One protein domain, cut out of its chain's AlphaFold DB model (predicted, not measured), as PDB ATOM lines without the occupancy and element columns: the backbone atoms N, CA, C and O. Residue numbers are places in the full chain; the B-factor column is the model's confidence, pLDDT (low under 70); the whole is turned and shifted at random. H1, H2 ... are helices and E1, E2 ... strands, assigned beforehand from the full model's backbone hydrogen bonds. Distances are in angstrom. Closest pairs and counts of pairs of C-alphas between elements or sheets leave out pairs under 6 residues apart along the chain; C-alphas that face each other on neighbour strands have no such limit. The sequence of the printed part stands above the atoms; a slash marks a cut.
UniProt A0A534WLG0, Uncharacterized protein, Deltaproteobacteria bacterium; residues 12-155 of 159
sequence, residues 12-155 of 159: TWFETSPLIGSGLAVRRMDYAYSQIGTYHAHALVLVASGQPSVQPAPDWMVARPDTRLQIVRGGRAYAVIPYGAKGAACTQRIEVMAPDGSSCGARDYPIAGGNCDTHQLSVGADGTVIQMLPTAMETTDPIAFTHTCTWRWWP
ATOM      1  N   THR A  12      47.791 103.768 263.541       94.06
ATOM      2  CA  THR A  12      47.076 102.646 264.155       94.06
ATOM      3  C   THR A  12      47.117 102.750 265.671       94.06
ATOM      4  O   THR A  12      48.184 102.918 266.264       94.06
ATOM      5  N   TRP A  13      45.961 102.589 266.307       94.56
ATOM      6  CA  TRP A  13      45.836 102.453 267.757       94.56
ATOM      7  C   TRP A  13      44.892 101.306 268.111       94.56
ATOM      8  O   TRP A  13      44.341 100.628 267.241       94.56
ATOM      9  N   PHE A  14      44.729 101.058 269.407       95.19
ATOM     10  CA  PHE A  14      43.801 100.058 269.911       95.19
ATOM     11  C   PHE A  14      42.753 100.717 270.786       95.19
ATOM     12  O   PHE A  14      43.058 101.584 271.604       95.19
ATOM     13  N   GLU A  15      41.523 100.249 270.642       95.94
ATOM     14  CA  GLU A  15      40.440 100.561 271.559       95.94
ATOM     15  C   GLU A  15      39.892  99.282 272.172       95.94
ATOM     16  O   GLU A  15      40.133  98.168 271.692       95.94
ATOM     17  N   THR A  16      39.150  99.445 273.261       96.56
ATOM     18  CA  THR A  16      38.557  98.327 273.983       96.56
ATOM     19  C   THR A  16      37.069  98.537 274.206       96.56
ATOM     20  O   THR A  16      36.570  99.662 274.265       96.56
ATOM     21  N   SER A  17      36.353  97.422 274.308       96.69
ATOM     22  CA  SER A  17      34.970  97.365 274.773       96.69
ATOM     23  C   SER A  17      34.880  96.325 275.891       96.69
ATOM     24  O   SER A  17      35.465  95.248 275.751       96.69
ATOM     25  N   PRO A  18      34.173  96.601 276.998       96.44
ATOM     26  CA  PRO A  18      33.990  95.614 278.055       96.44
ATOM     27  C   PRO A  18      33.170  94.423 277.555       96.44
ATOM     28  O   PRO A  18      32.204  94.597 276.809       96.44
ATOM     29  N   LEU A  19      33.544  93.222 277.995       96.88
ATOM     30  CA  LEU A  19      32.783  91.999 277.755       96.88
ATOM     31  C   LEU A  19      31.791  91.738 278.894       96.88
ATOM     32  O   LEU A  19      32.094  91.936 280.069       96.88
ATOM     33  N   ILE A  20      30.609  91.243 278.537       95.94
ATOM     34  CA  ILE A  20      29.651  90.635 279.459       95.94
ATOM     35  C   ILE A  20      30.316  89.423 280.121       95.94
ATOM     36  O   ILE A  20      30.965  88.615 279.460       95.94
ATOM     37  N   GLY A  21      30.151  89.303 281.437       91.88
ATOM     38  CA  GLY A  21      30.835  88.300 282.249       91.88
ATOM     39  C   GLY A  21      32.147  88.836 282.815       91.88
ATOM     40  O   GLY A  21      32.233  89.044 284.021       91.88
ATOM     41  N   SER A  22      33.160  89.062 281.974       93.75
ATOM     42  CA  SER A  22      34.437  89.681 282.367       93.75
ATOM     43  C   SER A  22      35.368  89.878 281.165       93.75
ATOM     44  O   SER A  22      35.326  89.095 280.219       93.75
ATOM     45  N   GLY A  23      36.287  90.843 281.243       95.88
ATOM     46  CA  GLY A  23      37.343  91.044 280.245       95.88
ATOM     47  C   GLY A  23      37.035  92.119 279.203       95.88
ATOM     48  O   GLY A  23      36.133  92.942 279.374       95.88
ATOM     49  N   LEU A  24      37.832  92.134 278.136       96.56
ATOM     50  CA  LEU A  24      37.828  93.171 277.107       96.56
ATOM     51  C   LEU A  24      37.848  92.553 275.708       96.56
ATOM     52  O   LEU A  24      38.658  91.674 275.424       96.56
ATOM     53  N   ALA A  25      37.011  93.069 274.815       96.94
ATOM     54  CA  ALA A  25      37.244  92.973 273.383       96.94
ATOM     55  C   ALA A  25      38.254  94.053 272.995       96.94
ATOM     56  O   ALA A  25      38.069  95.222 273.339       96.94
ATOM     57  N   VAL A  26      39.304  93.667 272.279       96.38
ATOM     58  CA  VAL A  26      40.315  94.569 271.724       96.38
ATOM     59  C   VAL A  26      40.084  94.683 270.230       96.38
ATOM     60  O   VAL A  26      39.920  93.686 269.520       96.38
ATOM     61  N   ARG A  27      40.104  95.917 269.749       95.81
ATOM     62  CA  ARG A  27      39.899  96.242 268.346       95.81
ATOM     63  C   ARG A  27      40.980  97.184 267.858       95.81
ATOM     64  O   ARG A  27      41.422  98.076 268.583       95.81
ATOM     65  N   ARG A  28      41.429  96.920 266.638       95.44
ATOM     66  CA  ARG A  28      42.358  97.758 265.894       95.44
ATOM     67  C   ARG A  28      41.591  98.939 265.342       95.44
ATOM     68  O   ARG A  28      40.500  98.750 264.813       95.44
ATOM     69  N   MET A  29      42.188 100.108 265.464       95.50
ATOM     70  CA  MET A  29      41.717 101.333 264.854       95.50
ATOM     71  C   MET A  29      42.771 101.801 263.867       95.50
ATOM     72  O   MET A  29      43.928 101.953 264.255       95.50
ATOM     73  N   ASP A  30      42.388 102.016 262.618       93.94
ATOM     74  CA  ASP A  30      43.269 102.518 261.569       93.94
ATOM     75  C   ASP A  30      42.764 103.850 261.043       93.94
ATOM     76  O   ASP A  30      41.568 104.034 260.839       93.94
ATOM     77  N   TYR A  31      43.686 104.763 260.778       90.25
ATOM     78  CA  TYR A  31      43.416 106.035 260.134       90.25
ATOM     79  C   TYR A  31      44.448 106.280 259.039       90.25
ATOM     80  O   TYR A  31      45.654 106.157 259.270       90.25
ATOM     81  N   ALA A  32      43.968 106.637 257.851       86.06
ATOM     82  CA  ALA A  32      44.816 107.025 256.734       86.06
ATOM     83  C   ALA A  32      44.788 108.552 256.584       86.06
ATOM     84  O   ALA A  32      43.721 109.138 256.390       86.06
ATOM     85  N   TYR A  33      45.948 109.214 256.615       81.50
ATOM     86  CA  TYR A  33      46.033 110.667 256.404       81.50
ATOM     87  C   TYR A  33      45.587 111.049 254.986       81.50
ATOM     88  O   TYR A  33      45.071 112.144 254.775       81.50
ATOM     89  N   SER A  34      45.712 110.124 254.029       78.25
ATOM     90  CA  SER A  34      45.169 110.262 252.670       78.25
ATOM     91  C   SER A  34      43.632 110.260 252.602       78.25
ATOM     92  O   SER A  34      43.063 110.742 251.625       78.25
ATOM     93  N   GLN A  35      42.949 109.770 253.640       75.56
ATOM     94  CA  GLN A  35      41.489 109.723 253.753       75.56
ATOM     95  C   GLN A  35      41.040 110.452 255.019       75.56
ATOM     96  O   GLN A  35      40.440 109.868 255.922       75.56
ATOM     97  N   ILE A  36      41.352 111.752 255.086       75.88
ATOM     98  CA  ILE A  36      41.088 112.579 256.267       75.88
ATOM     99  C   ILE A  36      39.658 112.371 256.765       75.88
ATOM    100  O   ILE A  36      38.699 112.571 256.018       75.88
ATOM    101  N   GLY A  37      39.515 112.045 258.047       72.00
ATOM    102  CA  GLY A  37      38.230 111.847 258.719       72.00
ATOM    103  C   GLY A  37      37.576 110.476 258.518       72.00
ATOM    104  O   GLY A  37      36.468 110.291 259.012       72.00
ATOM    105  N   THR A  38      38.235 109.528 257.849       81.50
ATOM    106  CA  THR A  38      37.800 108.127 257.785       81.50
ATOM    107  C   THR A  38      38.738 107.271 258.620       81.50
ATOM    108  O   THR A  38      39.955 107.311 258.450       81.50
ATOM    109  N   TYR A  39      38.171 106.495 259.534       88.06
ATOM    110  CA  TYR A  39      38.903 105.514 260.318       88.06
ATOM    111  C   TYR A  39      38.176 104.178 260.259       88.06
ATOM    112  O   TYR A  39      36.950 104.140 260.151       88.06
ATOM    113  N   HIS A  40      38.949 103.101 260.340       93.31
ATOM    114  CA  HIS A  40      38.440 101.742 260.302       93.31
ATOM    115  C   HIS A  40      38.633 101.048 261.638       93.31
ATOM    116  O   HIS A  40      39.677 101.191 262.275       93.31
ATOM    117  N   ALA A  41      37.626 100.295 262.063       95.19
ATOM    118  CA  ALA A  41      37.657  99.528 263.297       95.19
ATOM    119  C   ALA A  41      37.479  98.039 263.008       95.19
ATOM    120  O   ALA A  41      36.493  97.627 262.400       95.19
ATOM    121  N   HIS A  42      38.385  97.210 263.521       95.69
ATOM    122  CA  HIS A  42      38.317  95.760 263.352       95.69
ATOM    123  C   HIS A  42      38.511  95.045 264.684       95.69
ATOM    124  O   HIS A  42      39.515  95.247 265.370       95.69
ATOM    125  N   ALA A  43      37.557  94.188 265.054       95.94
ATOM    126  CA  ALA A  43      37.711  93.306 266.203       95.94
ATOM    127  C   ALA A  43      38.884  92.344 265.963       95.94
ATOM    128  O   ALA A  43      38.961  91.713 264.912       95.94
ATOM    129  N   LEU A  44      39.799  92.248 266.931       94.81
ATOM    130  CA  LEU A  44      40.984  91.398 266.818       94.81
ATOM    131  C   LEU A  44      40.919  90.217 267.774       94.81
ATOM    132  O   LEU A  44      40.970  89.061 267.360       94.81
ATOM    133  N   VAL A  45      40.850  90.521 269.068       96.00
ATOM    134  CA  VAL A  45      41.034  89.532 270.124       96.00
ATOM    135  C   VAL A  45      40.184  89.853 271.342       96.00
ATOM    136  O   VAL A  45      39.811  91.001 271.580       96.00
ATOM    137  N   LEU A  46      39.918  88.831 272.141       96.31
ATOM    138  CA  LEU A  46      39.347  88.931 273.471       96.31
ATOM    139  C   LEU A  46      40.437  88.683 274.514       96.31
ATOM    140  O   LEU A  46      41.249  87.766 274.382       96.31
ATOM    141  N   VAL A  47      40.421  89.482 275.575       95.38
ATOM    142  CA  VAL A  47      41.293  89.348 276.741       95.38
ATOM    143  C   VAL A  47      40.406  89.095 277.949       95.38
ATOM    144  O   VAL A  47      39.721  90.001 278.430       95.38
ATOM    145  N   ALA A  48      40.391  87.859 278.441       94.25
ATOM    146  CA  ALA A  48      39.689  87.541 279.678       94.25
ATOM    147  C   ALA A  48      40.404  88.195 280.874       94.25
ATOM    148  O   ALA A  48      41.633  88.285 280.910       94.25
ATOM    149  N   SER A  49      39.641  88.660 281.867       93.50
ATOM    150  CA  SER A  49      40.225  89.309 283.046       93.50
ATOM    151  C   SER A  49      41.164  88.364 283.797       93.50
ATOM    152  O   SER A  49      40.840  87.197 284.021       93.50
ATOM    153  N   GLY A  50      42.341  88.871 284.166       91.38
ATOM    154  CA  GLY A  50      43.369  88.110 284.878       91.38
ATOM    155  C   GLY A  50      44.066  87.029 284.045       91.38
ATOM    156  O   GLY A  50      44.907  86.316 284.586       91.38
ATOM    157  N   GLN A  51      43.750  86.896 282.753       89.81
ATOM    158  CA  GLN A  51      44.392  85.921 281.877       89.81
ATOM    159  C   GLN A  51      45.567  86.551 281.115       89.81
ATOM    160  O   GLN A  51      45.443  87.659 280.593       89.81
ATOM    161  N   PRO A  52      46.711  85.851 281.005       87.19
ATOM    162  CA  PRO A  52      47.876  86.337 280.266       87.19
ATOM    163  C   PRO A  52      47.797  86.055 278.755       87.19
ATOM    164  O   PRO A  52      48.711  86.415 278.011       87.19
ATOM    165  N   SER A  53      46.746  85.370 278.302       89.44
ATOM    166  CA  SER A  53      46.532  84.959 276.917       89.44
ATOM    167  C   SER A  53      45.319  85.656 276.301       89.44
ATOM    168  O   SER A  53      44.447  86.177 276.998       89.44
ATOM    169  N   VAL A  54      45.278  85.652 274.970       94.00
ATOM    170  CA  VAL A  54      44.156  86.176 274.190       94.00
ATOM    171  C   VAL A  54      43.425  85.054 273.470       94.00
ATOM    172  O   VAL A  54      44.007  84.008 273.179       94.00
ATOM    173  N   GLN A  55      42.165  85.300 273.138       94.38
ATOM    174  CA  GLN A  55      41.392  84.490 272.203       94.38
ATOM    175  C   GLN A  55      41.103  85.316 270.946       94.38
ATOM    176  O   GLN A  55      40.987  86.536 271.056       94.38
ATOM    177  N   PRO A  56      40.969  84.709 269.758       94.56
ATOM    178  CA  PRO A  56      40.482  85.426 268.584       94.56
ATOM    179  C   PRO A  56      39.113  86.065 268.848       94.56
ATOM    180  O   PRO A  56      38.294  85.504 269.582       94.56
ATOM    181  N   ALA A  57      38.854  87.230 268.254       95.50
ATOM    182  CA  ALA A  57      37.508  87.787 268.241       95.50
ATOM    183  C   ALA A  57      36.553  86.804 267.528       95.50
ATOM    184  O   ALA A  57      36.899  86.315 266.452       95.50
ATOM    185  N   PRO A  58      35.367  86.510 268.091       96.25
ATOM    186  CA  PRO A  58      34.383  85.658 267.438       96.25
ATOM    187  C   PRO A  58      33.945  86.221 266.085       96.25
ATOM    188  O   PRO A  58      33.860  87.441 265.917       96.25
ATOM    189  N   ASP A  59      33.559  85.337 265.163       97.44
ATOM    190  CA  ASP A  59      33.165  85.694 263.793       97.44
ATOM    191  C   ASP A  59      32.106  86.799 263.741       97.44
ATOM    192  O   ASP A  59      32.171  87.696 262.903       97.44
ATOM    193  N   TRP A  60      31.153  86.794 264.676       96.00
ATOM    194  CA  TRP A  60      30.103  87.808 264.720       96.00
ATOM    195  C   TRP A  60      30.638  89.217 265.026       96.00
ATOM    196  O   TRP A  60      30.053  90.195 264.558       96.00
ATOM    197  N   MET A  61      31.733  89.347 265.784       97.25
ATOM    198  CA  MET A  61      32.391  90.638 266.014       97.25
ATOM    199  C   MET A  61      33.199  91.055 264.785       97.25
ATOM    200  O   MET A  61      33.157  92.216 264.388       97.25
ATOM    201  N   VAL A  62      33.905  90.106 264.161       96.88
ATOM    202  CA  VAL A  62      34.715  90.350 262.955       96.88
ATOM    203  C   VAL A  62      33.840  90.787 261.777       96.88
ATOM    204  O   VAL A  62      34.210  91.692 261.035       96.88
ATOM    205  N   ALA A  63      32.640  90.217 261.650       96.56
ATOM    206  CA  ALA A  63      31.661  90.556 260.618       96.56
ATOM    207  C   ALA A  63      31.029  91.956 260.770       96.56
ATOM    208  O   ALA A  63      30.198  92.340 259.948       96.56
ATOM    209  N   ARG A  64      31.384  92.718 261.815       96.38
ATOM    210  CA  ARG A  64      30.844  94.055 262.117       96.38
ATOM    211  C   ARG A  64      31.970  95.095 262.209       96.38
ATOM    212  O   ARG A  64      32.186  95.664 263.285       96.38
ATOM    213  N   PRO A  65      32.704  95.336 261.108       96.38
ATOM    214  CA  PRO A  65      33.744  96.356 261.086       96.38
ATOM    215  C   PRO A  65      33.144  97.744 261.317       96.38
ATOM    216  O   PRO A  65      31.943  97.951 261.158       96.38
ATOM    217  N   ASP A  66      33.992  98.695 261.690       95.81
ATOM    218  CA  ASP A  66      33.633 100.107 261.871       95.81
ATOM    219  C   ASP A  66      32.543 100.312 262.932       95.81
ATOM    220  O   ASP A  66      31.797 101.294 262.939       95.81
ATOM    221  N   THR A  67      32.498  99.388 263.894       96.44
ATOM    222  CA  THR A  67      31.622  99.454 265.059       96.44
ATOM    223  C   THR A  67      32.395  99.275 266.362       96.44
ATOM    224  O   THR A  67      33.518  98.763 266.413       96.44
ATOM    225  N   ARG A  68      31.766  99.699 267.454       96.06
ATOM    226  CA  ARG A  68      32.173  99.386 268.822       96.06
ATOM    227  C   ARG A  68      31.015  98.754 269.575       96.06
ATOM    228  O   ARG A  68      29.850  99.012 269.275       96.06
ATOM    229  N   LEU A  69      31.346  97.967 270.591       96.75
ATOM    230  CA  LEU A  69      30.353  97.332 271.448       96.75
ATOM    231  C   LEU A  69      30.180  98.119 272.740       96.75
ATOM    232  O   LEU A  69      31.160  98.554 273.353       96.75
ATOM    233  N   GLN A  70      28.932  98.244 273.176       96.94
ATOM    234  CA  GLN A  70      28.587  98.748 274.497       96.94
ATOM    235  C   GLN A  70      27.586  97.816 275.168       96.94
ATOM    236  O   GLN A  70      26.611  97.399 274.556       96.94
ATOM    237  N   ILE A  71      27.809  97.510 276.443       97.06
ATOM    238  CA  ILE A  71      26.891  96.690 277.230       97.06
ATOM    239  C   ILE A  71      25.598  97.475 277.503       97.06
ATOM    240  O   ILE A  71      25.638  98.613 277.965       97.06
ATOM    241  N   VAL A  72      24.455  96.846 277.234       97.00
ATOM    242  CA  VAL A  72      23.097  97.381 277.416       97.00
ATOM    243  C   VAL A  72      22.179  96.326 278.057       97.00
ATOM    244  O   VAL A  72      22.633  95.250 278.467       97.00
ATOM    245  N   ARG A  73      20.880  96.628 278.198       94.56
ATOM    246  CA  ARG A  73      19.858  95.727 278.770       94.56
ATOM    247  C   ARG A  73      20.207  95.167 280.158       94.56
ATOM    248  O   ARG A  73      19.904  94.008 280.469       94.56
ATOM    249  N   GLY A  74      20.878  95.975 280.983       90.88
ATOM    250  CA  GLY A  74      21.319  95.591 282.327       90.88
ATOM    251  C   GLY A  74      22.402  94.508 282.344       90.88
ATOM    252  O   GLY A  74      22.375  93.647 283.215       90.88
ATOM    253  N   GLY A  75      23.319  94.508 281.370       93.44
ATOM    254  CA  GLY A  75      24.429  93.549 281.341       93.44
ATOM    255  C   GLY A  75      24.180  92.300 280.500       93.44
ATOM    256  O   GLY A  75      24.955  91.355 280.587       93.44
ATOM    257  N   ARG A  76      23.096  92.264 279.719       94.81
ATOM    258  CA  ARG A  76      22.625  91.040 279.042       94.81
ATOM    259  C   ARG A  76      22.760  91.067 277.524       94.81
ATOM    260  O   ARG A  76      22.559  90.038 276.892       94.81
ATOM    261  N   ALA A  77      23.084  92.218 276.947       97.00
ATOM    262  CA  ALA A  77      23.256  92.372 275.509       97.00
ATOM    263  C   ALA A  77      24.298  93.445 275.185       97.00
ATOM    264  O   ALA A  77      24.604  94.300 276.020       97.00
ATOM    265  N   TYR A  78      24.799  93.424 273.956       98.06
ATOM    266  CA  TYR A  78      25.614  94.484 273.382       98.06
ATOM    267  C   TYR A  78      24.790  95.325 272.415       98.06
ATOM    268  O   TYR A  78      24.066  94.789 271.583       98.06
ATOM    269  N   ALA A  79      24.943  96.640 272.481       98.31
ATOM    270  CA  ALA A  79      24.657  97.528 271.372       98.31
ATOM    271  C   ALA A  79      25.884  97.559 270.456       98.31
ATOM    272  O   ALA A  79      26.985  97.891 270.903       98.31
ATOM    273  N   VAL A  80      25.683  97.218 269.188       98.06
ATOM    274  CA  VAL A  80      26.650  97.412 268.109       98.06
ATOM    275  C   VAL A  80      26.467  98.835 267.600       98.06
ATOM    276  O   VAL A  80      25.435  99.158 267.012       98.06
ATOM    277  N   ILE A  81      27.439  99.698 267.880       97.69
ATOM    278  CA  ILE A  81      27.346 101.134 267.621       97.69
ATOM    279  C   ILE A  81      28.321 101.490 266.497       97.69
ATOM    280  O   ILE A  81      29.524 101.289 266.682       97.69
ATOM    281  N   PRO A  82      27.843 102.022 265.360       96.75
ATOM    282  CA  PRO A  82      28.708 102.438 264.274       96.75
ATOM    283  C   PRO A  82      29.509 103.669 264.673       96.75
ATOM    284  O   PRO A  82      29.055 104.533 265.434       96.75
ATOM    285  N   TYR A  83      30.702 103.754 264.118       94.31
ATOM    286  CA  TYR A  83      31.470 104.978 264.138       94.31
ATOM    287  C   TYR A  83      30.943 106.018 263.156       94.31
ATOM    288  O   TYR A  83      30.169 105.712 262.250       94.31
ATOM    289  N   GLY A  84      31.356 107.269 263.370       92.81
ATOM    290  CA  GLY A  84      31.123 108.324 262.392       92.81
ATOM    291  C   GLY A  84      31.926 108.033 261.127       92.81
ATOM    292  O   GLY A  84      33.097 107.666 261.211       92.81
ATOM    293  N   ALA A  85      31.289 108.179 259.975       92.56
ATOM    294  CA  ALA A  85      31.844 107.832 258.676       92.56
ATOM    295  C   ALA A  85      31.466 108.873 257.622       92.56
ATOM    296  O   ALA A  85      30.345 109.395 257.622       92.56
ATOM    297  N   LYS A  86      32.395 109.133 256.698       92.62
ATOM    298  CA  LYS A  86      32.203 110.056 255.577       92.62
ATOM    299  C   LYS A  86      31.403 109.437 254.444       92.62
ATOM    300  O   LYS A  86      31.611 108.275 254.104       92.62
ATOM    301  N   GLY A  87      30.514 110.227 253.842       92.88
ATOM    302  CA  GLY A  87      29.701 109.804 252.698       92.88
ATOM    303  C   GLY A  87      28.870 108.536 252.936       92.88
ATOM    304  O   GLY A  87      28.468 107.884 251.972       92.88
ATOM    305  N   ALA A  88      28.616 108.172 254.194       93.38
ATOM    306  CA  ALA A  88      27.781 107.035 254.553       93.38
ATOM    307  C   ALA A  88      26.304 107.363 254.296       93.38
ATOM    308  O   ALA A  88      25.940 108.521 254.084       93.38
ATOM    309  N   ALA A  89      25.429 106.356 254.331       95.88
ATOM    310  CA  ALA A  89      23.993 106.614 254.337       95.88
ATOM    311  C   ALA A  89      23.638 107.553 255.505       95.88
ATOM    312  O   ALA A  89      24.165 107.394 256.606       95.88
ATOM    313  N   CYS A  90      22.721 108.503 255.294       96.75
ATOM    314  CA  CYS A  90      22.255 109.439 256.326       96.75
ATOM    315  C   CYS A  90      21.317 108.792 257.355       96.75
ATOM    316  O   CYS A  90      20.258 109.313 257.712       96.75
ATOM    317  N   THR A  91      21.714 107.636 257.852       97.44
ATOM    318  CA  THR A  91      21.070 106.888 258.914       97.44
ATOM    319  C   THR A  91      22.145 106.103 259.644       97.44
ATOM    320  O   THR A  91      23.099 105.621 259.035       97.44
ATOM    321  N   GLN A  92      22.000 105.966 260.954       97.69
ATOM    322  CA  GLN A  92      22.897 105.140 261.752       97.69
ATOM    323  C   GLN A  92      22.095 104.015 262.380       97.69
ATOM    324  O   GLN A  92      21.025 104.242 262.937       97.69
ATOM    325  N   ARG A  93      22.601 102.790 262.289       97.81
ATOM    326  CA  ARG A  93      21.904 101.599 262.769       97.81
ATOM    327  C   ARG A  93      22.547 101.089 264.046       97.81
ATOM    328  O   ARG A  93      23.752 100.879 264.063       97.81
ATOM    329  N   ILE A  94      21.743 100.831 265.076       98.44
ATOM    330  CA  ILE A  94      22.179 100.046 266.238       98.44
ATOM    331  C   ILE A  94      21.521  98.676 266.165       98.44
ATOM    332  O   ILE A  94      20.293  98.570 266.168       98.44
ATOM    333  N   GLU A  95      22.343  97.635 266.144       98.00
ATOM    334  CA  GLU A  95      21.918  96.253 266.349       98.00
ATOM    335  C   GLU A  95      22.148  95.857 267.810       98.00
ATOM    336  O   GLU A  95      23.182  96.181 268.396       98.00
ATOM    337  N   VAL A  96      21.178  95.175 268.414       98.06
ATOM    338  CA  VAL A  96      21.299  94.602 269.755       98.06
ATOM    339  C   VAL A  96      21.633  93.125 269.613       98.06
ATOM    340  O   VAL A  96      20.905  92.383 268.961       98.06
ATOM    341  N   MET A  97      22.718  92.705 270.248       97.81
ATOM    342  CA  MET A  97      23.292  91.371 270.120       97.81
ATOM    343  C   MET A  97      23.350  90.677 271.476       97.81
ATOM    344  O   MET A  97      23.759  91.278 272.473       97.81
ATOM    345  N   ALA A  98      22.991  89.400 271.511       96.81
ATOM    346  CA  ALA A  98      23.281  88.532 272.640       96.81
ATOM    347  C   ALA A  98      24.792  88.214 272.711       96.81
ATOM    348  O   ALA A  98      25.504  88.359 271.711       96.81
ATOM    349  N   PRO A  99      25.312  87.770 273.874       95.50
ATOM    350  CA  PRO A  99      26.735  87.462 274.030       95.50
ATOM    351  C   PRO A  99      27.265  86.372 273.089       95.50
ATOM    352  O   PRO A  99      28.454  86.360 272.777       95.50
ATOM    353  N   ASP A 100      26.390  85.474 272.637       94.69
ATOM    354  CA  ASP A 100      26.703  84.390 271.704       94.69
ATOM    355  C   ASP A 100      26.735  84.834 270.229       94.69
ATOM    356  O   ASP A 100      27.083  84.041 269.358       94.69
ATOM    357  N   GLY A 101      26.409  86.097 269.940       96.06
ATOM    358  CA  GLY A 101      26.331  86.621 268.580       96.06
ATOM    359  C   GLY A 101      24.942  86.525 267.939       96.06
ATOM    360  O   GLY A 101      24.799  86.872 266.767       96.06
ATOM    361  N   SER A 102      23.911  86.098 268.668       97.44
ATOM    362  CA  SER A 102      22.534  86.118 268.167       97.44
ATOM    363  C   SER A 102      22.005  87.552 268.089       97.44
ATOM    364  O   SER A 102      22.077  88.305 269.062       97.44
ATOM    365  N   SER A 103      21.431  87.934 266.947       96.94
ATOM    366  CA  SER A 103      20.768  89.234 266.799       96.94
ATOM    367  C   SER A 103      19.427  89.238 267.532       96.94
ATOM    368  O   SER A 103      18.568  88.394 267.285       96.94
ATOM    369  N   CYS A 104      19.232  90.201 268.430       95.56
ATOM    370  CA  CYS A 104      17.984  90.415 269.166       95.56
ATOM    371  C   CYS A 104      17.092  91.488 268.520       95.56
ATOM    372  O   CYS A 104      16.033  91.816 269.055       95.56
ATOM    373  N   GLY A 105      17.527  92.059 267.396       96.38
ATOM    374  CA  GLY A 105      16.839  93.129 266.685       96.38
ATOM    375  C   GLY A 105      17.703  94.373 266.524       96.38
ATOM    376  O   GLY A 105      18.781  94.504 267.102       96.38
ATOM    377  N   ALA A 106      17.223  95.307 265.715       97.31
ATOM    378  CA  ALA A 106      17.969  96.503 265.370       97.31
ATOM    379  C   ALA A 106      17.034  97.671 265.081       97.31
ATOM    380  O   ALA A 106      15.866  97.485 264.732       97.31
ATOM    381  N   ARG A 107      17.568  98.882 265.221       97.31
ATOM    382  CA  ARG A 107      16.844 100.121 264.971       97.31
ATOM    383  C   ARG A 107      17.720 101.104 264.215       97.31
ATOM    384  O   ARG A 107      18.890 101.282 264.550       97.31
ATOM    385  N   ASP A 108      17.104 101.757 263.243       97.88
ATOM    386  CA  ASP A 108      17.718 102.830 262.477       97.88
ATOM    387  C   ASP A 108      17.397 104.189 263.114       97.88
ATOM    388  O   ASP A 108      16.281 104.435 263.588       97.88
ATOM    389  N   TYR A 109      18.395 105.065 263.124       97.81
ATOM    390  CA  TYR A 109      18.355 106.427 263.645       97.81
ATOM    391  C   TYR A 109      18.603 107.388 262.475       97.81
ATOM    392  O   TYR A 109      19.761 107.690 262.157       97.81
ATOM    393  N   PRO A 110      17.533 107.828 261.787       97.19
ATOM    394  CA  PRO A 110      17.651 108.628 260.578       97.19
ATOM    395  C   PRO A 110      18.167 110.037 260.880       97.19
ATOM    396  O   PRO A 110      17.729 110.697 261.827       97.19
ATOM    397  N   ILE A 111      19.059 110.516 260.018       97.75
ATOM    398  CA  ILE A 111      19.600 111.876 260.050       97.75
ATOM    399  C   ILE A 111      18.860 112.728 259.015       97.75
ATOM    400  O   ILE A 111      18.204 113.706 259.383       97.75
ATOM    401  N   ALA A 112      18.935 112.309 257.747       96.25
ATOM    402  CA  ALA A 112      18.382 112.961 256.560       96.25
ATOM    403  C   ALA A 112      18.217 111.934 255.414       96.25
ATOM    404  O   ALA A 112      18.492 110.749 255.592       96.25
ATOM    405  N   GLY A 113      17.766 112.371 254.234       96.12
ATOM    406  CA  GLY A 113      17.796 111.543 253.021       96.12
ATOM    407  C   GLY A 113      19.170 111.569 252.336       96.12
ATOM    408  O   GLY A 113      19.862 112.580 252.395       96.12
ATOM    409  N   GLY A 114      19.543 110.482 251.652       96.56
ATOM    410  CA  GLY A 114      20.794 110.394 250.885       96.56
ATOM    411  C   GLY A 114      22.015 110.009 251.726       96.56
ATOM    412  O   GLY A 114      21.900 109.201 252.652       96.56
ATOM    413  N   ASN A 115      23.176 110.574 251.385       97.06
ATOM    414  CA  ASN A 115      24.457 110.302 252.038       97.06
ATOM    415  C   ASN A 115      25.006 111.559 252.726       97.06
ATOM    416  O   ASN A 115      24.812 112.671 252.237       97.06
ATOM    417  N   CYS A 116      25.703 111.383 253.847       95.88
ATOM    418  CA  CYS A 116      26.328 112.464 254.606       95.88
ATOM    419  C   CYS A 116      27.492 111.961 255.458       95.88
ATOM    420  O   CYS A 116      27.677 110.762 255.669       95.88
ATOM    421  N   ASP A 117      28.260 112.917 255.971       95.19
ATOM    422  CA  ASP A 117      29.300 112.666 256.956       95.19
ATOM    423  C   ASP A 117      28.648 112.501 258.328       95.19
ATOM    424  O   ASP A 117      28.221 113.463 258.967       95.19
ATOM    425  N   THR A 118      28.505 111.250 258.748       95.44
ATOM    426  CA  THR A 118      27.888 110.906 260.026       95.44
ATOM    427  C   THR A 118      28.852 111.167 261.175       95.44
ATOM    428  O   THR A 118      30.058 110.942 261.071       95.44
ATOM    429  N   HIS A 119      28.301 111.624 262.295       94.50
ATOM    430  CA  HIS A 119      29.048 111.890 263.522       94.50
ATOM    431  C   HIS A 119      28.819 110.795 264.564       94.50
ATOM    432  O   HIS A 119      28.224 109.753 264.286       94.50
ATOM    433  N   GLN A 120      29.339 110.989 265.774       91.00
ATOM    434  CA  GLN A 120      29.253 109.991 266.830       91.00
ATOM    435  C   GLN A 120      27.797 109.651 267.195       91.00
ATOM    436  O   GLN A 120      26.991 110.525 267.525       91.00
ATOM    437  N   LEU A 121      27.510 108.348 267.222       96.50
ATOM    438  CA  LEU A 121      26.376 107.765 267.928       96.50
ATOM    439  C   LEU A 121      26.884 107.180 269.252       96.50
ATOM    440  O   LEU A 121      27.931 106.523 269.315       96.50
ATOM    441  N   SER A 122      26.182 107.442 270.345       95.81
ATOM    442  CA  SER A 122      26.546 106.929 271.663       95.81
ATOM    443  C   SER A 122      25.327 106.429 272.420       95.81
ATOM    444  O   SER A 122      24.181 106.704 272.062       95.81
ATOM    445  N   VAL A 123      25.588 105.626 273.447       97.31
ATOM    446  CA  VAL A 123      24.559 105.084 274.324       97.31
ATOM    447  C   VAL A 123      24.923 105.472 275.758       97.31
ATOM    448  O   VAL A 123      26.064 105.305 276.186       97.31
ATOM    449  N   GLY A 124      23.978 106.027 276.506       94.56
ATOM    450  CA  GLY A 124      24.106 106.292 277.936       94.56
ATOM    451  C   GLY A 124      24.038 105.001 278.754       94.56
ATOM    452  O   GLY A 124      23.563 103.969 278.280       94.56
ATOM    453  N   ALA A 125      24.489 105.044 280.009       91.44
ATOM    454  CA  ALA A 125      24.463 103.876 280.896       91.44
ATOM    455  C   ALA A 125      23.040 103.326 281.143       91.44
ATOM    456  O   ALA A 125      22.861 102.141 281.406       91.44
ATOM    457  N   ASP A 126      22.024 104.181 281.019       94.25
ATOM    458  CA  ASP A 126      20.602 103.849 281.128       94.25
ATOM    459  C   ASP A 126      19.983 103.327 279.814       94.25
ATOM    460  O   ASP A 126      18.781 103.066 279.752       94.25
ATOM    461  N   GLY A 127      20.788 103.176 278.756       96.19
ATOM    462  CA  GLY A 127      20.344 102.761 277.429       96.19
ATOM    463  C   GLY A 127      19.803 103.897 276.557       96.19
ATOM    464  O   GLY A 127      19.214 103.615 275.511       96.19
ATOM    465  N   THR A 128      19.967 105.161 276.955       97.69
ATOM    466  CA  THR A 128      19.602 106.321 276.130       97.69
ATOM    467  C   THR A 128      20.498 106.415 274.903       97.69
ATOM    468  O   THR A 128      21.711 106.482 275.042       97.69
ATOM    469  N   VAL A 129      19.931 106.455 273.701       98.38
ATOM    470  CA  VAL A 129      20.722 106.677 272.477       98.38
ATOM    471  C   VAL A 129      20.880 108.172 272.255       98.38
ATOM    472  O   VAL A 129      19.896 108.896 272.374       98.38
ATOM    473  N   ILE A 130      22.087 108.626 271.927       98.19
ATOM    474  CA  ILE A 130      22.421 110.030 271.674       98.19
ATOM    475  C   ILE A 130      23.109 110.115 270.310       98.19
ATOM    476  O   ILE A 130      24.140 109.480 270.087       98.19
ATOM    477  N   GLN A 131      22.534 110.893 269.400       98.12
ATOM    478  CA  GLN A 131      23.026 111.112 268.043       98.12
ATOM    479  C   GLN A 131      23.437 112.569 267.875       98.12
ATOM    480  O   GLN A 131      22.609 113.462 268.058       98.12
ATOM    481  N   MET A 132      24.692 112.801 267.496       97.12
ATOM    482  CA  MET A 132      25.165 114.110 267.049       97.12
ATOM    483  C   MET A 132      24.886 114.272 265.550       97.12
ATOM    484  O   MET A 132      25.188 113.364 264.771       97.12
ATOM    485  N   LEU A 133      24.288 115.392 265.139       96.69
ATOM    486  CA  LEU A 133      23.995 115.652 263.727       96.69
ATOM    487  C   LEU A 133      25.248 116.110 262.961       96.69
ATOM    488  O   LEU A 133      26.126 116.718 263.568       96.69
ATOM    489  N   PRO A 134      25.350 115.820 261.645       95.62
ATOM    490  CA  PRO A 134      26.452 116.259 260.784       95.62
ATOM    491  C   PRO A 134      26.718 117.765 260.848       95.62
ATOM    492  O   PRO A 134      25.779 118.552 260.825       95.62
ATOM    493  N   THR A 135      27.988 118.173 260.762       93.25
ATOM    494  CA  THR A 135      28.377 119.600 260.708       93.25
ATOM    495  C   THR A 135      27.724 120.344 259.538       93.25
ATOM    496  O   THR A 135      27.435 121.529 259.646       93.25
ATOM    497  N   ALA A 136      27.419 119.655 258.432       93.75
ATOM    498  CA  ALA A 136      26.691 120.229 257.296       93.75
ATOM    499  C   ALA A 136      25.250 120.675 257.630       93.75
ATOM    500  O   ALA A 136      24.629 121.376 256.836       93.75
ATOM    501  N   MET A 137      24.709 120.250 258.777       95.31
ATOM    502  CA  MET A 137      23.397 120.652 259.289       95.31
ATOM    503  C   MET A 137      23.484 121.751 260.357       95.31
ATOM    504  O   MET A 137      22.453 122.163 260.884       95.31
ATOM    505  N   GLU A 138      24.689 122.216 260.684       95.56
ATOM    506  CA  GLU A 138      24.940 123.181 261.750       95.56
ATOM    507  C   GLU A 138      25.187 124.590 261.198       95.56
ATOM    508  O   GLU A 138      25.542 124.783 260.034       95.56
ATOM    509  N   THR A 139      25.009 125.599 262.050       95.81
ATOM    510  CA  THR A 139      25.359 126.985 261.725       95.81
ATOM    511  C   THR A 139      26.816 127.237 262.085       95.81
ATOM    512  O   THR A 139      27.206 127.038 263.234       95.81
ATOM    513  N   THR A 140      27.608 127.707 261.124       94.50
ATOM    514  CA  THR A 140      29.048 127.956 261.297       94.50
ATOM    515  C   THR A 140      29.340 129.451 261.405       94.50
ATOM    516  O   THR A 140      28.853 130.237 260.593       94.50
ATOM    517  N   ASP A 141      30.185 129.832 262.361       93.44
ATOM    518  CA  ASP A 141      30.836 131.140 262.424       93.44
ATOM    519  C   ASP A 141      32.269 131.013 261.865       93.44
ATOM    520  O   ASP A 141      33.140 130.416 262.513       93.44
ATOM    521  N   PRO A 142      32.541 131.561 260.665       88.19
ATOM    522  CA  PRO A 142      33.844 131.439 260.022       88.19
ATOM    523  C   PRO A 142      34.922 132.333 260.648       88.19
ATOM    524  O   PRO A 142      36.103 132.079 260.428       88.19
ATOM    525  N   ILE A 143      34.551 133.370 261.405       93.12
ATOM    526  CA  ILE A 143      35.507 134.271 262.062       93.12
ATOM    527  C   ILE A 143      35.994 133.629 263.359       93.12
ATOM    528  O   ILE A 143      37.189 133.636 263.650       93.12
ATOM    529  N   ALA A 144      35.072 133.045 264.125       91.69
ATOM    530  CA  ALA A 144      35.394 132.358 265.371       91.69
ATOM    531  C   ALA A 144      35.891 130.915 265.166       91.69
ATOM    532  O   ALA A 144      36.343 130.298 266.127       91.69
ATOM    533  N   PHE A 145      35.798 130.366 263.947       89.44
ATOM    534  CA  PHE A 145      36.048 128.948 263.651       89.44
ATOM    535  C   PHE A 145      35.215 128.004 264.535       89.44
ATOM    536  O   PHE A 145      35.691 126.963 264.993       89.44
ATOM    537  N   THR A 146      33.955 128.368 264.784       93.75
ATOM    538  CA  THR A 146      33.021 127.582 265.604       93.75
ATOM    539  C   THR A 146      31.781 127.197 264.808       93.75
ATOM    540  O   THR A 146      31.497 127.761 263.755       93.75
ATOM    541  N   HIS A 147      31.042 126.209 265.301       94.06
ATOM    542  CA  HIS A 147      29.728 125.855 264.780       94.06
ATOM    543  C   HIS A 147      28.792 125.500 265.932       94.06
ATOM    544  O   HIS A 147      29.241 125.174 267.035       94.06
ATOM    545  N   THR A 148      27.488 125.584 265.682       95.38
ATOM    546  CA  THR A 148      26.487 124.986 266.568       95.38
ATOM    547  C   THR A 148      26.630 123.472 266.564       95.38
ATOM    548  O   THR A 148      27.159 122.899 265.620       95.38
ATOM    549  N   CYS A 149      26.144 122.812 267.608       94.94
ATOM    550  CA  CYS A 149      26.072 121.360 267.640       94.94
ATOM    551  C   CYS A 149      24.671 120.946 268.077       94.94
ATOM    552  O   CYS A 149      24.185 121.381 269.125       94.94
ATOM    553  N   THR A 150      24.039 120.082 267.292       97.06
ATOM    554  CA  THR A 150      22.704 119.565 267.560       97.06
ATOM    555  C   THR A 150      22.778 118.091 267.929       97.06
ATOM    556  O   THR A 150      23.343 117.267 267.207       97.06
ATOM    557  N   TRP A 151      22.134 117.738 269.043       97.12
ATOM    558  CA  TRP A 151      21.961 116.351 269.466       97.12
ATOM    559  C   TRP A 151      20.489 115.957 269.470       97.12
ATOM    560  O   TRP A 151      19.622 116.719 269.896       97.12
ATOM    561  N   ARG A 152      20.218 114.726 269.039       97.81
ATOM    562  CA  ARG A 152      18.942 114.030 269.236       97.81
ATOM    563  C   ARG A 152      19.155 112.909 270.236       97.81
ATOM    564  O   ARG A 152      20.201 112.260 270.216       97.81
ATOM    565  N   TRP A 153      18.172 112.654 271.090       97.81
ATOM    566  CA  TRP A 153      18.260 111.560 272.047       97.81
ATOM    567  C   TRP A 153      16.954 110.780 272.173       97.81
ATOM    568  O   TRP A 153      15.859 111.327 272.054       97.81
ATOM    569  N   TRP A 154      17.089 109.484 272.448       98.19
ATOM    570  CA  TRP A 154      15.986 108.554 272.680       98.19
ATOM    571  C   TRP A 154      16.166 107.917 274.057       98.19
ATOM    572  O   TRP A 154      16.937 106.956 274.182       98.19
ATOM    573  N   PRO A 155      15.495 108.456 275.092       97.81
ATOM    574  CA  PRO A 155      15.662 108.001 276.465       97.81
ATOM    575  C   PRO A 155      15.370 106.510 276.621       97.81
ATOM    576  O   PRO A 155      14.354 106.027 276.122       97.81
TER     577      PRO A 155
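Overview. This is residues 12 to 155 of the 159 residues of an uncharacterized protein of Deltaproteobacteria bacterium (UniProt A0A534WLG0). A strongly twisted sheet of four strands, E5 to E8, takes the middle place: the small sheet E9, E10 and E11 lies partly face to face with it, and another strongly twisted sheet, E1 to E4, comes up to its edge strand E5 through E1 and E3. The one short helix, H1, sits over E3, and at the far end from E4 the long link from E10 to E11 reaches away and folds back on itself. The printed part has 144 residues, with eleven named strands and one named helix in the order E1 E2 E3 E4 H1 E5 E6 E7 E8 E9 E10 E11. Each sheet is antiparallel, its strands side by side in chain order, and the class is mostly strand. The whole is compact, with a radius of gyration of the C-alphas of 16.6 A and spans of 53 by 36 by 26 A.

Along the chain. In the sheet E5 E6 E7 E8, E5 is residues 67 to 72, 15.2 A from first to last C-alpha, and E6 is residues 77 to 82, 16.0 A. E7, residues 88 to 97, measures 22.5 A and bends by 78 degrees at residue 91. E8, residues 103 to 116, is the longest strand by residues, measures 26.8 A and bends by 91 degrees at residue 112; its C-alpha 103 is at (20.768, 89.234, 266.799). E9 is residues 121 to 123, E10 residues 129 to 132 and E11 residues 151 to 154, where C-alpha 154 is at (15.986, 108.554, 272.680). E1, residues 12 to 18, measures 20.3 A and begins with C-alpha 12 at (47.076, 102.646, 264.155). E2, residues 24 to 31, measures 22.0 A; E3, residues 39 to 47, measures 23.2 A and bends by 52 degrees at residue 44. E4 is residues 54 to 56, and H1 is residues 59 to 62.

Arrangement. E5 E6 E7 E8 form a meander, each strand the antiparallel neighbour of the one before, and so do E1 E2 E3 E4 and E9 E10 E11. N 70 and O 79 are 3.0 A apart between E5 and E6, N 80 and O 95 are 2.8 A apart between E6 and E7, and N 94 and O 107 are 2.9 A apart between E7 and E8. This sheet and the sheet E9 E10 E11 form a sandwich, two sheets face to face, with best planes 28 degrees apart and the facing parts 9.9 A centre to centre. The closest C-alphas of E6 and E9 are those of Ile 81 and Leu 121, 6.7 A apart. Within the small sheet, N 122 and O 130 are 2.9 A apart between E9 and E10, and N 131 and O 152 are 2.8 A apart between E10 and E11. The closest C-alphas of E1 and E5 are those of Ser 17 and Leu 69, 5.7 A apart; E2 and E5 are near each other, with 5 pairs of C-alphas within 10 A. In the first sheet, N 15 and O 27 of E1 and E2 are 3.0 A apart, N 28 and O 42 of E2 and E3 2.8 A, and N 46 and O 55 of E3 and E4 2.8 A. H1 is on this sheet at a height over the sheet of 7.9 A, only just over E3 with 3 of its 4 C-alphas; it only grazes the sheet E5 E6 E7 E8 with residues 60 to 61. H1 is too short for an O i to N i+4 pair; its one O i to N i+3 pair is within range.

Size, cuts and confidence. The C-alphas farthest apart, those of Gln 51 and Ile 143, are 53.0 A apart. The printed part has no cut. The link from E10 to E11, residues 133 to 150, is long, and in it residues 140 to 141 pair antiparallel with residues 146 to 147. The mean pLDDT of the printed part is 94.6, and no printed residue is under 70.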